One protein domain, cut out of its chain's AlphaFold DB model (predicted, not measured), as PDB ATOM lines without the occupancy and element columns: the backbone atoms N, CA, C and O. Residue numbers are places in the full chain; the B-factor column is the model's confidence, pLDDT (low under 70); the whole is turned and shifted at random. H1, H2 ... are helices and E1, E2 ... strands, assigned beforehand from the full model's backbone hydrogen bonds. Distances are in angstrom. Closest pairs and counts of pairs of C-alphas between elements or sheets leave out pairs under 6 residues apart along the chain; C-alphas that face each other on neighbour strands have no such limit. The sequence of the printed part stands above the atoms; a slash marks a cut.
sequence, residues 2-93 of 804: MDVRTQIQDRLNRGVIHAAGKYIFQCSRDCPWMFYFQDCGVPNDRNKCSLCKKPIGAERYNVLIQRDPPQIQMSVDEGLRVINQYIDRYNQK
ATOM      1  N   MET A   2      -4.360 -43.178 -27.262       75.75
ATOM      2  CA  MET A   2      -2.921 -42.903 -27.450       75.75
ATOM      3  C   MET A   2      -2.678 -41.884 -28.565       75.75
ATOM      4  O   MET A   2      -2.027 -40.881 -28.327       75.75
ATOM      5  N   ASP A   3      -3.329 -42.071 -29.715       78.50
ATOM      6  CA  ASP A   3      -3.261 -41.127 -30.836       78.50
ATOM      7  C   ASP A   3      -3.696 -39.698 -30.444       78.50
ATOM      8  O   ASP A   3      -2.978 -38.732 -30.668       78.50
ATOM      9  N   VAL A   4      -4.813 -39.568 -29.717       82.12
ATOM     10  CA  VAL A   4      -5.299 -38.279 -29.184       82.12
ATOM     11  C   VAL A   4      -4.289 -37.645 -28.221       82.12
ATOM     12  O   VAL A   4      -4.024 -36.455 -28.333       82.12
ATOM     13  N   ARG A   5      -3.701 -38.419 -27.298       84.88
ATOM     14  CA  ARG A   5      -2.673 -37.930 -26.365       84.88
ATOM     15  C   ARG A   5      -1.458 -37.410 -27.127       84.88
ATOM     16  O   ARG A   5      -1.033 -36.289 -26.881       84.88
ATOM     17  N   THR A   6      -0.933 -38.209 -28.054       79.62
ATOM     18  CA  THR A   6       0.258 -37.868 -28.839       79.62
ATOM     19  C   THR A   6       0.020 -36.622 -29.686       79.62
ATOM     20  O   THR A   6       0.803 -35.683 -29.602       79.62
ATOM     21  N   GLN A   7      -1.090 -36.564 -30.429       80.19
ATOM     22  CA  GLN A   7      -1.420 -35.418 -31.283       80.19
ATOM     23  C   GLN A   7      -1.646 -34.132 -30.472       80.19
ATOM     24  O   GLN A   7      -1.234 -33.054 -30.887       80.19
ATOM     25  N   ILE A   8      -2.282 -34.214 -29.302       78.31
ATOM     26  CA  ILE A   8      -2.524 -33.035 -28.459       78.31
ATOM     27  C   ILE A   8      -1.243 -32.549 -27.787       78.31
ATOM     28  O   ILE A   8      -0.987 -31.348 -27.798       78.31
ATOM     29  N   GLN A   9      -0.432 -33.453 -27.237       77.81
ATOM     30  CA  GLN A   9       0.834 -33.084 -26.605       77.81
ATOM     31  C   GLN A   9       1.778 -32.424 -27.614       77.81
ATOM     32  O   GLN A   9       2.372 -31.388 -27.333       77.81
ATOM     33  N   ASP A  10       1.857 -32.982 -28.818       74.94
ATOM     34  CA  ASP A  10       2.615 -32.416 -29.927       74.94
ATOM     35  C   ASP A  10       2.121 -31.005 -30.301       74.94
ATOM     36  O   ASP A  10       2.915 -30.068 -30.397       74.94
ATOM     37  N   ARG A  11       0.801 -30.796 -30.400       72.69
ATOM     38  CA  ARG A  11       0.228 -29.464 -30.664       72.69
ATOM     39  C   ARG A  11       0.443 -28.460 -29.525       72.69
ATOM     40  O   ARG A  11       0.604 -27.275 -29.821       72.69
ATOM     41  N   LEU A  12       0.428 -28.899 -28.263       73.38
ATOM     42  CA  LEU A  12       0.758 -28.061 -27.100       73.38
ATOM     43  C   LEU A  12       2.218 -27.609 -27.165       73.38
ATOM     44  O   LEU A  12       2.495 -26.415 -27.064       73.38
ATOM     45  N   ASN A  13       3.134 -28.546 -27.414       67.81
ATOM     46  CA  ASN A  13       4.567 -28.270 -27.504       67.81
ATOM     47  C   ASN A  13       4.889 -27.268 -28.628       67.81
ATOM     48  O   ASN A  13       5.790 -26.448 -28.480       67.81
ATOM     49  N   ARG A  14       4.119 -27.302 -29.724       65.81
ATOM     50  CA  ARG A  14       4.211 -26.361 -30.855       65.81
ATOM     51  C   ARG A  14       3.523 -25.010 -30.609       65.81
ATOM     52  O   ARG A  14       3.643 -24.102 -31.425       65.81
ATOM     53  N   GLY A  15       2.748 -24.864 -29.531       58.72
ATOM     54  CA  GLY A  15       1.941 -23.665 -29.274       58.72
ATOM     55  C   GLY A  15       0.762 -23.467 -30.242       58.72
ATOM     56  O   GLY A  15       0.198 -22.381 -30.293       58.72
ATOM     57  N   VAL A  16       0.366 -24.502 -30.997       62.28
ATOM     58  CA  VAL A  16      -0.778 -24.484 -31.945       62.28
ATOM     59  C   VAL A  16      -2.124 -24.514 -31.202       62.28
ATOM     60  O   VAL A  16      -3.184 -24.117 -31.709       62.28
ATOM     61  N   ILE A  17      -2.102 -25.034 -29.978       58.09
ATOM     62  CA  ILE A  17      -3.220 -25.004 -29.044       58.09
ATOM     63  C   ILE A  17      -2.735 -24.386 -27.732       58.09
ATOM     64  O   ILE A  17      -1.705 -24.787 -27.199       58.09
ATOM     65  N   HIS A  18      -3.474 -23.408 -27.214       51.25
ATOM     66  CA  HIS A  18      -3.283 -22.919 -25.852       51.25
ATOM     67  C   HIS A  18      -4.119 -23.777 -24.897       51.25
ATOM     68  O   HIS A  18      -5.247 -24.148 -25.227       51.25
ATOM     69  N   ALA A  19      -3.578 -24.082 -23.711       47.09
ATOM     70  CA  ALA A  19      -4.306 -24.816 -22.671       47.09
ATOM     71  C   ALA A  19      -5.615 -24.100 -22.277       47.09
ATOM     72  O   ALA A  19      -6.635 -24.737 -22.015       47.09
ATOM     73  N   ALA A  20      -5.614 -22.764 -22.336       37.72
ATOM     74  CA  ALA A  20      -6.803 -21.933 -22.217       37.72
ATOM     75  C   ALA A  20      -7.492 -21.785 -23.588       37.72
ATOM     76  O   ALA A  20      -7.122 -20.926 -24.382       37.72
ATOM     77  N   GLY A  21      -8.488 -22.630 -23.880       49.59
ATOM     78  CA  GLY A  21      -9.436 -22.378 -24.980       49.59
ATOM     79  C   GLY A  21      -9.765 -23.547 -25.911       49.59
ATOM     80  O   GLY A  21     -10.585 -23.375 -26.808       49.59
ATOM     81  N   LYS A  22      -9.176 -24.735 -25.726       68.62
ATOM     82  CA  LYS A  22      -9.508 -25.938 -26.515       68.62
ATOM     83  C   LYS A  22      -9.783 -27.126 -25.589       68.62
ATOM     84  O   LYS A  22      -9.302 -27.156 -24.462       68.62
ATOM     85  N   TYR A  23     -10.597 -28.079 -26.043       80.62
ATOM     86  CA  TYR A  23     -11.147 -29.148 -25.200       80.62
ATOM     87  C   TYR A  23     -10.873 -30.538 -25.780       80.62
ATOM     88  O   TYR A  23     -10.803 -30.716 -26.998       80.62
ATOM     89  N   ILE A  24     -10.765 -31.531 -24.897       88.12
ATOM     90  CA  ILE A  24     -10.828 -32.952 -25.252       88.12
ATOM     91  C   ILE A  24     -12.253 -33.421 -25.008       88.12
ATOM     92  O   ILE A  24     -12.842 -33.141 -23.963       88.12
ATOM     93  N   PHE A  25     -12.803 -34.164 -25.961       89.00
ATOM     94  CA  PHE A  25     -14.161 -34.665 -25.877       89.00
ATOM     95  C   PHE A  25     -14.150 -36.169 -25.644       89.00
ATOM     96  O   PHE A  25     -13.474 -36.924 -26.343       89.00
ATOM     97  N   GLN A  26     -14.939 -36.619 -24.676       91.31
ATOM     98  CA  GLN A  26     -15.284 -38.022 -24.520       91.31
ATOM     99  C   GLN A  26     -16.678 -38.250 -25.093       91.31
ATOM    100  O   GLN A  26     -17.597 -37.459 -24.891       91.31
ATOM    101  N   CYS A  27     -16.835 -39.369 -25.797       90.62
ATOM    102  CA  CYS A  27     -18.092 -39.774 -26.396       90.62
ATOM    103  C   CYS A  27     -19.231 -39.714 -25.370       90.62
ATOM    104  O   CYS A  27     -20.196 -38.998 -25.595       90.62
ATOM    105  N   SER A  28     -19.124 -40.412 -24.245       90.56
ATOM    106  CA  SER A  28     -20.101 -40.343 -23.151       90.56
ATOM    107  C   SER A  28     -19.526 -40.965 -21.885       90.56
ATOM    108  O   SER A  28     -18.495 -41.634 -21.952       90.56
ATOM    109  N   ARG A  29     -20.226 -40.842 -20.748       87.00
ATOM    110  CA  ARG A  29     -19.831 -41.517 -19.493       87.00
ATOM    111  C   ARG A  29     -19.646 -43.028 -19.683       87.00
ATOM    112  O   ARG A  29     -18.670 -43.582 -19.191       87.00
ATOM    113  N   ASP A  30     -20.494 -43.646 -20.504       89.25
ATOM    114  CA  ASP A  30     -20.479 -45.099 -20.742       89.25
ATOM    115  C   ASP A  30     -19.578 -45.540 -21.907       89.25
ATOM    116  O   ASP A  30     -19.459 -46.729 -22.194       89.25
ATOM    117  N   CYS A  31     -18.963 -44.600 -22.631       89.81
ATOM    118  CA  CYS A  31     -18.133 -44.907 -23.792       89.81
ATOM    119  C   CYS A  31     -16.810 -44.143 -23.688       89.81
ATOM    120  O   CYS A  31     -16.793 -42.925 -23.888       89.81
ATOM    121  N   PRO A  32     -15.681 -44.834 -23.444       88.31
ATOM    122  CA  PRO A  32     -14.403 -44.180 -23.180       88.31
ATOM    123  C   PRO A  32     -13.767 -43.584 -24.443       88.31
ATOM    124  O   PRO A  32     -12.703 -42.988 -24.364       88.31
ATOM    125  N   TRP A  33     -14.375 -43.730 -25.626       89.81
ATOM    126  CA  TRP A  33     -13.832 -43.155 -26.856       89.81
ATOM    127  C   TRP A  33     -13.629 -41.642 -26.718       89.81
ATOM    128  O   TRP A  33     -14.593 -40.914 -26.480       89.81
ATOM    129  N   MET A  34     -12.392 -41.186 -26.907       90.38
ATOM    130  CA  MET A  34     -12.017 -39.775 -26.853       90.38
ATOM    131  C   MET A  34     -11.601 -39.266 -28.225       90.38
ATOM    132  O   MET A  34     -11.042 -40.022 -29.020       90.38
ATOM    133  N   PHE A  35     -11.867 -37.991 -28.475       87.50
ATOM    134  CA  PHE A  35     -11.554 -37.289 -29.711       87.50
ATOM    135  C   PHE A  35     -11.345 -35.793 -29.436       87.50
ATOM    136  O   PHE A  35     -11.639 -35.293 -28.349       87.50
ATOM    137  N   TYR A  36     -10.826 -35.077 -30.424       85.25
ATOM    138  CA  TYR A  36     -10.653 -33.628 -30.397       85.25
ATOM    139  C   TYR A  36     -10.867 -33.073 -31.809       85.25
ATOM    140  O   TYR A  36     -10.835 -33.835 -32.777       85.25
ATOM    141  N   PHE A  37     -11.089 -31.767 -31.935       77.19
ATOM    142  CA  PHE A  37     -11.231 -31.115 -33.240       77.19
ATOM    143  C   PHE A  37      -9.868 -30.600 -33.721       77.19
ATOM    144  O   PHE A  37      -9.195 -29.825 -33.030       77.19
ATOM    145  N   GLN A  38      -9.428 -31.075 -34.890       64.62
ATOM    146  CA  GLN A  38      -8.069 -30.861 -35.393       64.62
ATOM    147  C   GLN A  38      -7.796 -29.419 -35.843       64.62
ATOM    148  O   GLN A  38      -6.656 -28.970 -35.743       64.62
ATOM    149  N   ASP A  39      -8.812 -28.659 -36.244       65.75
ATOM    150  CA  ASP A  39      -8.630 -27.322 -36.823       65.75
ATOM    151  C   ASP A  39      -8.540 -26.228 -35.748       65.75
ATOM    152  O   ASP A  39      -7.639 -26.225 -34.896       65.75
ATOM    153  N   CYS A  40      -9.509 -25.312 -35.740       60.19
ATOM    154  CA  CYS A  40      -9.662 -24.244 -34.759       60.19
ATOM    155  C   CYS A  40      -9.948 -24.758 -33.335       60.19
ATOM    156  O   CYS A  40     -10.000 -23.963 -32.403       60.19
ATOM    157  N   GLY A  41     -10.096 -26.074 -33.133       60.94
ATOM    158  CA  GLY A  41     -10.476 -26.670 -31.847       60.94
ATOM    159  C   GLY A  41     -11.941 -26.434 -31.475       60.94
ATOM    160  O   GLY A  41     -12.364 -26.827 -30.390       60.94
ATOM    161  N   VAL A  42     -12.701 -25.808 -32.377       66.62
ATOM    162  CA  VAL A  42     -14.135 -25.561 -32.253       66.62
ATOM    163  C   VAL A  42     -14.886 -26.739 -32.873       66.62
ATOM    164  O   VAL A  42     -14.461 -27.238 -33.916       66.62
ATOM    165  N   PRO A  43     -16.003 -27.185 -32.276       71.56
ATOM    166  CA  PRO A  43     -16.863 -28.179 -32.900       71.56
ATOM    167  C   PRO A  43     -17.330 -27.729 -34.293       71.56
ATOM    168  O   PRO A  43     -18.125 -26.800 -34.404       71.56
ATOM    169  N   ASN A  44     -16.847 -28.378 -35.350       72.31
ATOM    170  CA  ASN A  44     -17.186 -28.060 -36.743       72.31
ATOM    171  C   ASN A  44     -17.663 -29.281 -37.547       72.31
ATOM    172  O   ASN A  44     -18.485 -29.112 -38.440       72.31
ATOM    173  N   ASP A  45     -17.241 -30.491 -37.170       78.62
ATOM    174  CA  ASP A  45     -17.532 -31.711 -37.929       78.62
ATOM    175  C   ASP A  45     -18.394 -32.729 -37.184       78.62
ATOM    176  O   ASP A  45     -18.315 -32.896 -35.960       78.62
ATOM    177  N   ARG A  46     -19.184 -33.485 -37.953       86.38
ATOM    178  CA  ARG A  46     -20.016 -34.593 -37.474       86.38
ATOM    179  C   ARG A  46     -19.361 -35.934 -37.787       86.38
ATOM    180  O   ARG A  46     -19.094 -36.245 -38.938       86.38
ATOM    181  N   ASN A  47     -19.202 -36.773 -36.768       85.88
ATOM    182  CA  ASN A  47     -18.578 -38.091 -36.869       85.88
ATOM    183  C   ASN A  47     -19.410 -39.183 -36.176       85.88
ATOM    184  O   ASN A  47     -20.400 -38.919 -35.491       85.88
ATOM    185  N   LYS A  48     -19.014 -40.450 -36.342       89.44
ATOM    186  CA  LYS A  48     -19.564 -41.584 -35.580       89.44
ATOM    187  C   LYS A  48     -18.501 -42.144 -34.649       89.44
ATOM    188  O   LYS A  48     -17.356 -42.330 -35.045       89.44
ATOM    189  N   CYS A  49     -18.881 -42.444 -33.410       88.56
ATOM    190  CA  CYS A  49     -17.965 -43.043 -32.450       88.56
ATOM    191  C   CYS A  49     -17.521 -44.433 -32.920       88.56
ATOM    192  O   CYS A  49     -18.358 -45.300 -33.166       88.56
ATOM    193  N   SER A  50     -16.214 -44.685 -32.966       87.00
ATOM    194  CA  SER A  50     -15.678 -45.983 -33.392       87.00
ATOM    195  C   SER A  50     -16.105 -47.144 -32.489       87.00
ATOM    196  O   SER A  50     -16.273 -48.252 -32.999       87.00
ATOM    197  N   LEU A  51     -16.335 -46.887 -31.192       88.38
ATOM    198  CA  LEU A  51     -16.769 -47.890 -30.210       88.38
ATOM    199  C   LEU A  51     -18.290 -48.092 -30.214       88.38
ATOM    200  O   LEU A  51     -18.765 -49.147 -30.615       88.38
ATOM    201  N   CYS A  52     -19.067 -47.088 -29.794       90.62
ATOM    202  CA  CYS A  52     -20.515 -47.248 -29.610       90.62
ATOM    203  C   CYS A  52     -21.354 -46.945 -30.864       90.62
ATOM    204  O   CYS A  52     -22.577 -47.008 -30.801       90.62
ATOM    205  N   LYS A  53     -20.721 -46.559 -31.983       91.56
ATOM    206  CA  LYS A  53     -21.343 -46.199 -33.279       91.56
ATOM    207  C   LYS A  53     -22.348 -45.040 -33.257       91.56
ATOM    208  O   LYS A  53     -22.791 -44.605 -34.319       91.56
ATOM    209  N   LYS A  54     -22.667 -44.490 -32.084       89.06
ATOM    210  CA  LYS A  54     -23.522 -43.310 -31.932       89.06
ATOM    211  C   LYS A  54     -22.855 -42.056 -32.542       89.06
ATOM    212  O   LYS A  54     -21.621 -41.977 -32.557       89.06
ATOM    213  N   PRO A  55     -23.640 -41.068 -33.011       89.38
ATOM    214  CA  PRO A  55     -23.105 -39.818 -33.548       89.38
ATOM    215  C   PRO A  55     -22.370 -39.019 -32.465       89.38
ATOM    216  O   PRO A  55     -22.814 -38.976 -31.315       89.38
ATOM    217  N   ILE A  56     -21.251 -38.412 -32.849       89.25
ATOM    218  CA  ILE A  56     -20.387 -37.537 -32.050       89.25
ATOM    219  C   ILE A  56     -19.970 -36.331 -32.902       89.25
ATOM    220  O   ILE A  56     -20.125 -36.352 -34.122       89.25
ATOM    221  N   GLY A  57     -19.433 -35.293 -32.277       86.44
ATOM    222  CA  GLY A  57     -19.009 -34.080 -32.969       86.44
ATOM    223  C   GLY A  57     -20.031 -32.946 -32.867       86.44
ATOM    224  O   GLY A  57     -20.725 -32.822 -31.850       86.44
ATOM    225  N   ALA A  58     -20.107 -32.129 -33.914       83.50
ATOM    226  CA  ALA A  58     -20.925 -30.926 -33.999       83.50
ATOM    227  C   ALA A  58     -22.222 -31.136 -34.799       83.50
ATOM    228  O   ALA A  58     -22.270 -31.917 -35.749       83.50
ATOM    229  N   GLU A  59     -23.283 -30.445 -34.395       82.69
ATOM    230  CA  GLU A  59     -24.520 -30.294 -35.174       82.69
ATOM    231  C   GLU A  59     -24.418 -29.103 -36.136       82.69
ATOM    232  O   GLU A  59     -24.879 -29.174 -37.272       82.69
ATOM    233  N   ARG A  60     -23.765 -28.030 -35.684       77.06
ATOM    234  CA  ARG A  60     -23.392 -26.831 -36.446       77.06
ATOM    235  C   ARG A  60     -22.142 -26.216 -35.817       77.06
ATOM    236  O   ARG A  60     -21.765 -26.613 -34.714       77.06
ATOM    237  N   TYR A  61     -21.513 -25.254 -36.491       71.56
ATOM    238  CA  TYR A  61     -20.301 -24.601 -35.987       71.56
ATOM    239  C   TYR A  61     -20.471 -24.137 -34.530       71.56
ATOM    240  O   TYR A  61     -21.430 -23.443 -34.196       71.56
ATOM    241  N   ASN A  62     -19.538 -24.547 -33.671       73.25
ATOM    242  CA  ASN A  62     -19.501 -24.304 -32.229       73.25
ATOM    243  C   ASN A  62     -20.666 -24.897 -31.408       73.25
ATOM    244  O   ASN A  62     -20.882 -24.508 -30.263       73.25
ATOM    245  N   VAL A  63     -21.424 -25.850 -31.958       81.06
ATOM    246  CA  VAL A  63     -22.550 -26.492 -31.264       81.06
ATOM    247  C   VAL A  63     -22.411 -28.006 -31.343       81.06
ATOM    248  O   VAL A  63     -22.501 -28.600 -32.416       81.06
ATOM    249  N   LEU A  64     -22.206 -28.644 -30.190       85.56
ATOM    250  CA  LEU A  64     -22.141 -30.102 -30.084       85.56
ATOM    251  C   LEU A  64     -23.502 -30.747 -30.354       85.56
ATOM    252  O   LEU A  64     -24.541 -30.213 -29.973       85.56
ATOM    253  N   ILE A  65     -23.476 -31.951 -30.926       87.06
ATOM    254  CA  ILE A  65     -24.676 -32.780 -31.098       87.06
ATOM    255  C   ILE A  65     -25.303 -33.064 -29.731       87.06
ATOM    256  O   ILE A  65     -24.671 -33.706 -28.879       87.06
ATOM    257  N   GLN A  66     -26.556 -32.640 -29.554       85.50
ATOM    258  CA  GLN A  66     -27.371 -32.967 -28.385       85.50
ATOM    259  C   GLN A  66     -27.850 -34.422 -28.460       85.50
ATOM    260  O   GLN A  66     -28.434 -34.849 -29.455       85.50
ATOM    261  N   ARG A  67     -27.564 -35.216 -27.422       84.81
ATOM    262  CA  ARG A  67     -27.921 -36.644 -27.353       84.81
ATOM    263  C   ARG A  67     -27.852 -37.181 -25.925       84.81
ATOM    264  O   ARG A  67     -27.204 -36.575 -25.075       84.81
ATOM    265  N   ASP A  68     -28.416 -38.370 -25.720       82.31
ATOM    266  CA  ASP A  68     -28.366 -39.111 -24.457       82.31
ATOM    267  C   ASP A  68     -27.641 -40.475 -24.616       82.31
ATOM    268  O   ASP A  68     -27.975 -41.275 -25.507       82.31
ATOM    269  N   PRO A  69     -26.607 -40.778 -23.809       86.25
ATOM    270  CA  PRO A  69     -25.895 -39.890 -22.888       86.25
ATOM    271  C   PRO A  69     -25.073 -38.811 -23.620       86.25
ATOM    272  O   PRO A  69     -24.567 -39.068 -24.724       86.25
ATOM    273  N   PRO A  70     -24.910 -37.618 -23.014       88.88
ATOM    274  CA  PRO A  70     -24.262 -36.479 -23.653       88.88
ATOM    275  C   PRO A  70     -22.765 -36.701 -23.868       88.88
ATOM    276  O   PRO A  70     -22.111 -37.492 -23.181       88.88
ATOM    277  N   GLN A  71     -22.229 -35.955 -24.833       91.50
ATOM    278  CA  GLN A  71     -20.788 -35.815 -25.027       91.50
ATOM    279  C   GLN A  71     -20.197 -35.024 -23.859       91.50
ATOM    280  O   GLN A  71     -20.789 -34.041 -23.421       91.50
ATOM    281  N   ILE A  72     -19.052 -35.465 -23.342       90.06
ATOM    282  CA  ILE A  72     -18.387 -34.815 -22.210       90.06
ATOM    283  C   ILE A  72     -17.251 -33.969 -22.756       90.06
ATOM    284  O   ILE A  72     -16.372 -34.480 -23.446       90.06
ATOM    285  N   GLN A  73     -17.273 -32.689 -22.424       89.06
ATOM    286  CA  GLN A  73     -16.230 -31.732 -22.747       89.06
ATOM    287  C   GLN A  73     -15.323 -31.559 -21.526       89.06
ATOM    288  O   GLN A  73     -15.812 -31.267 -20.439       89.06
ATOM    289  N   MET A  74     -14.020 -31.754 -21.706       89.31
ATOM    290  CA  MET A  74     -13.001 -31.630 -20.660       89.31
ATOM    291  C   MET A  74     -11.925 -30.651 -21.107       89.31
ATOM    292  O   MET A  74     -11.649 -30.534 -22.307       89.31
ATOM    293  N   SER A  75     -11.279 -29.971 -20.158       86.12
ATOM    294  CA  SER A  75     -10.054 -29.231 -20.474       86.12
ATOM    295  C   SER A  75      -8.974 -30.189 -20.994       86.12
ATOM    296  O   SER A  75      -9.043 -31.404 -20.776       86.12
ATOM    297  N   VAL A  76      -7.971 -29.658 -21.698       84.12
ATOM    298  CA  VAL A  76      -6.865 -30.483 -22.207       84.12
ATOM    299  C   VAL A  76      -6.157 -31.221 -21.068       84.12
ATOM    300  O   VAL A  76      -5.976 -32.433 -21.163       84.12
ATOM    301  N   ASP A  77      -5.845 -30.534 -19.967       84.75
ATOM    302  CA  ASP A  77      -5.161 -31.132 -18.812       84.75
ATOM    303  C   ASP A  77      -5.981 -32.259 -18.177       84.75
ATOM    304  O   ASP A  77      -5.460 -33.331 -17.855       84.75
ATOM    305  N   GLU A  78      -7.291 -32.046 -18.029       88.31
ATOM    306  CA  GLU A  78      -8.191 -33.061 -17.495       88.31
ATOM    307  C   GLU A  78      -8.284 -34.272 -18.428       88.31
ATOM    308  O   GLU A  78      -8.141 -35.409 -17.972       88.31
ATOM    309  N   GLY A  79      -8.467 -34.046 -19.731       87.94
ATOM    310  CA  GLY A  79      -8.550 -35.123 -20.712       87.94
ATOM    311  C   GLY A  79      -7.252 -35.931 -20.808       87.94
ATOM    312  O   GLY A  79      -7.304 -37.162 -20.800       87.94
ATOM    313  N   LEU A  80      -6.085 -35.275 -20.813       88.31
ATOM    314  CA  LEU A  80      -4.779 -35.947 -20.798       88.31
ATOM    315  C   LEU A  80      -4.590 -36.776 -19.524       88.31
ATOM    316  O   LEU A  80      -4.163 -37.929 -19.606       88.31
ATOM    317  N   ARG A  81      -4.978 -36.248 -18.356       89.81
ATOM    318  CA  ARG A  81      -4.950 -36.993 -17.088       89.81
ATOM    319  C   ARG A  81      -5.809 -38.257 -17.154       89.81
ATOM    320  O   ARG A  81      -5.351 -39.316 -16.728       89.81
ATOM    321  N   VAL A  82      -7.026 -38.177 -17.700       89.12
ATOM    322  CA  VAL A  82      -7.907 -39.349 -17.850       89.12
ATOM    323  C   VAL A  82      -7.304 -40.377 -18.809       89.12
ATOM    324  O   VAL A  82      -7.321 -41.573 -18.503       89.12
ATOM    325  N   ILE A  83      -6.742 -39.937 -19.941       88.31
ATOM    326  CA  ILE A  83      -6.072 -40.832 -20.896       88.31
ATOM    327  C   ILE A  83      -4.891 -41.542 -20.226       88.31
ATOM    328  O   ILE A  83      -4.807 -42.766 -20.309       88.31
ATOM    329  N   ASN A  84      -4.025 -40.809 -19.524       86.44
ATOM    330  CA  ASN A  84      -2.859 -41.376 -18.842       86.44
ATOM    331  C   ASN A  84      -3.278 -42.402 -17.781       86.44
ATOM    332  O   ASN A  84      -2.847 -43.547 -17.838       86.44
ATOM    333  N   GLN A  85      -4.238 -42.065 -16.913       87.62
ATOM    334  CA  GLN A  85      -4.767 -43.007 -15.918       87.62
ATOM    335  C   GLN A  85      -5.397 -44.263 -16.537       87.62
ATOM    336  O   GLN A  85      -5.433 -45.321 -15.902       87.62
ATOM    337  N   TYR A  86      -5.985 -44.156 -17.732       86.19
ATOM    338  CA  TYR A  86      -6.513 -45.314 -18.447       86.19
ATOM    339  C   TYR A  86      -5.381 -46.181 -19.005       86.19
ATOM    340  O   TYR A  86      -5.424 -47.400 -18.845       86.19
ATOM    341  N   ILE A  87      -4.369 -45.564 -19.623       81.19
ATOM    342  CA  ILE A  87      -3.183 -46.249 -20.153       81.19
ATOM    343  C   ILE A  87      -2.435 -46.971 -19.026       81.19
ATOM    344  O   ILE A  87      -2.140 -48.155 -19.170       81.19
ATOM    345  N   ASP A  88      -2.230 -46.327 -17.879       80.81
ATOM    346  CA  ASP A  88      -1.551 -46.927 -16.725       80.81
ATOM    347  C   ASP A  88      -2.294 -48.171 -16.224       80.81
ATOM    348  O   ASP A  88      -1.717 -49.251 -16.092       80.81
ATOM    349  N   ARG A  89      -3.619 -48.067 -16.041       81.19
ATOM    350  CA  ARG A  89      -4.470 -49.211 -15.666       81.19
ATOM    351  C   ARG A  89      -4.471 -50.314 -16.721       81.19
ATOM    352  O   ARG A  89      -4.551 -51.496 -16.387       81.19
ATOM    353  N   TYR A  90      -4.420 -49.942 -17.997       76.69
ATOM    354  CA  TYR A  90      -4.356 -50.884 -19.109       76.69
ATOM    355  C   TYR A  90      -3.022 -51.647 -19.110       76.69
ATOM    356  O   TYR A  90      -3.035 -52.867 -19.290       76.69
ATOM    357  N   ASN A  91      -1.907 -50.963 -18.843       69.94
ATOM    358  CA  ASN A  91      -0.554 -51.524 -18.795       69.94
ATOM    359  C   ASN A  91      -0.296 -52.394 -17.553       69.94
ATOM    360  O   ASN A  91       0.529 -53.303 -17.607       69.94
ATOM    361  N   GLN A  92      -1.038 -52.195 -16.460       72.12
ATOM    362  CA  GLN A  92      -0.970 -53.062 -15.274       72.12
ATOM    363  C   GLN A  92      -1.571 -54.464 -15.499       72.12
ATOM    364  O   GLN A  92      -1.254 -55.398 -14.763       72.12
ATOM    365  N   LYS A  93      -2.433 -54.652 -16.510       72.69
ATOM    366  CA  LYS A  93      -3.016 -55.968 -16.819       72.69
ATOM    367  C   LYS A  93      -2.045 -56.804 -17.653       72.69
ATOM    368  O   LYS A  93      -1.737 -56.439 -18.785       72.69
TER     369      LYS A  93
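What this domain is: This is residues 2 to 93 of the 804 residues of the protein "Hypothetical protein" of Rotaria sp. Silwood1 (UniProt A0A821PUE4). A small antiparallel sheet of three strands, E2 E1 E5, stands in the middle, with helix H2 slanting over it and helix H1 meeting H2 and the sheet with its first residues. On the far side of the sheet from H2, a short hairpin of E3 and E4 with its loops makes a small second lobe, while residues 88 to 93 stick out at the other end. The printed part has 92 residues, with two named helices and five named strands in the order H1 E1 E2 E3 E4 E5 H2, and its class is mixed, helices and strands. It is compact, with a radius of gyration of the C-alphas of 13.1 A, and flat, spanning 37 by 33 by 17 A.

How they stand to each other: H1, residues 2 to 13, is on the sheet formed by E2, residues 31 to 35, E1, residues 23 to 28, and E5, residues 72 to 75; its closest C-alphas to E2 are Val 4 and Phe 35, 6.4 A apart. E1 and E2 form a hairpin and are antiparallel at 152 degrees, with N 25 and O 35 2.9 A apart, within hydrogen-bond range. E3, residues 46 to 48, and E4, residues 55 to 60, form a second hairpin, antiparallel at 174 degrees, with N 47 and O 56 2.8 A apart. The closest C-alphas of E1 and E4 are Cys 27 and Ile 56, at 6.5 A, while E3 and E5 are apart. E5 is the antiparallel neighbour of E1 at 155 degrees, with N 24 and O 74 2.9 A apart. H2, residues 76 to 91, has a height of 11.3 A over the sheet and lies over E2 and E1, slantwise to the strands, at 35 degrees to E1 on the local plane. H1 and H2 only just touch, with 3 pairs of C-alphas within 8 A, made by residues 2 to 5 and 80 to 83 alone; the closest are Arg 5 and Leu 80, 6.3 A apart, and the helices run opposite ways at a steep tilt of 39 degrees. These helices and the sheet make two layers, helices on one face of a sheet. In H1 and H2 every O i to N i+4 pair is within hydrogen-bond range.

Where its parts are: H1 begins at C-alpha 2, (-2.921, -42.903, -27.450), and is 16.4 A long. E1 measures 14.5 A, E2 11.7 A, E3 7.3 A, E4 13.3 A and E5 10.2 A. H2, 22.2 A long, ends at C-alpha 91, (-0.554, -51.524, -18.795).

The domain as a whole: The C-alphas farthest apart, of Tyr 61 and Lys 93, are 40.6 A apart. The printed part has no cut, and its one long link joins E4 to E5. The mean pLDDT of the printed part is 79.9; residues 13 to 22, 38 to 42 and 91 are under 70.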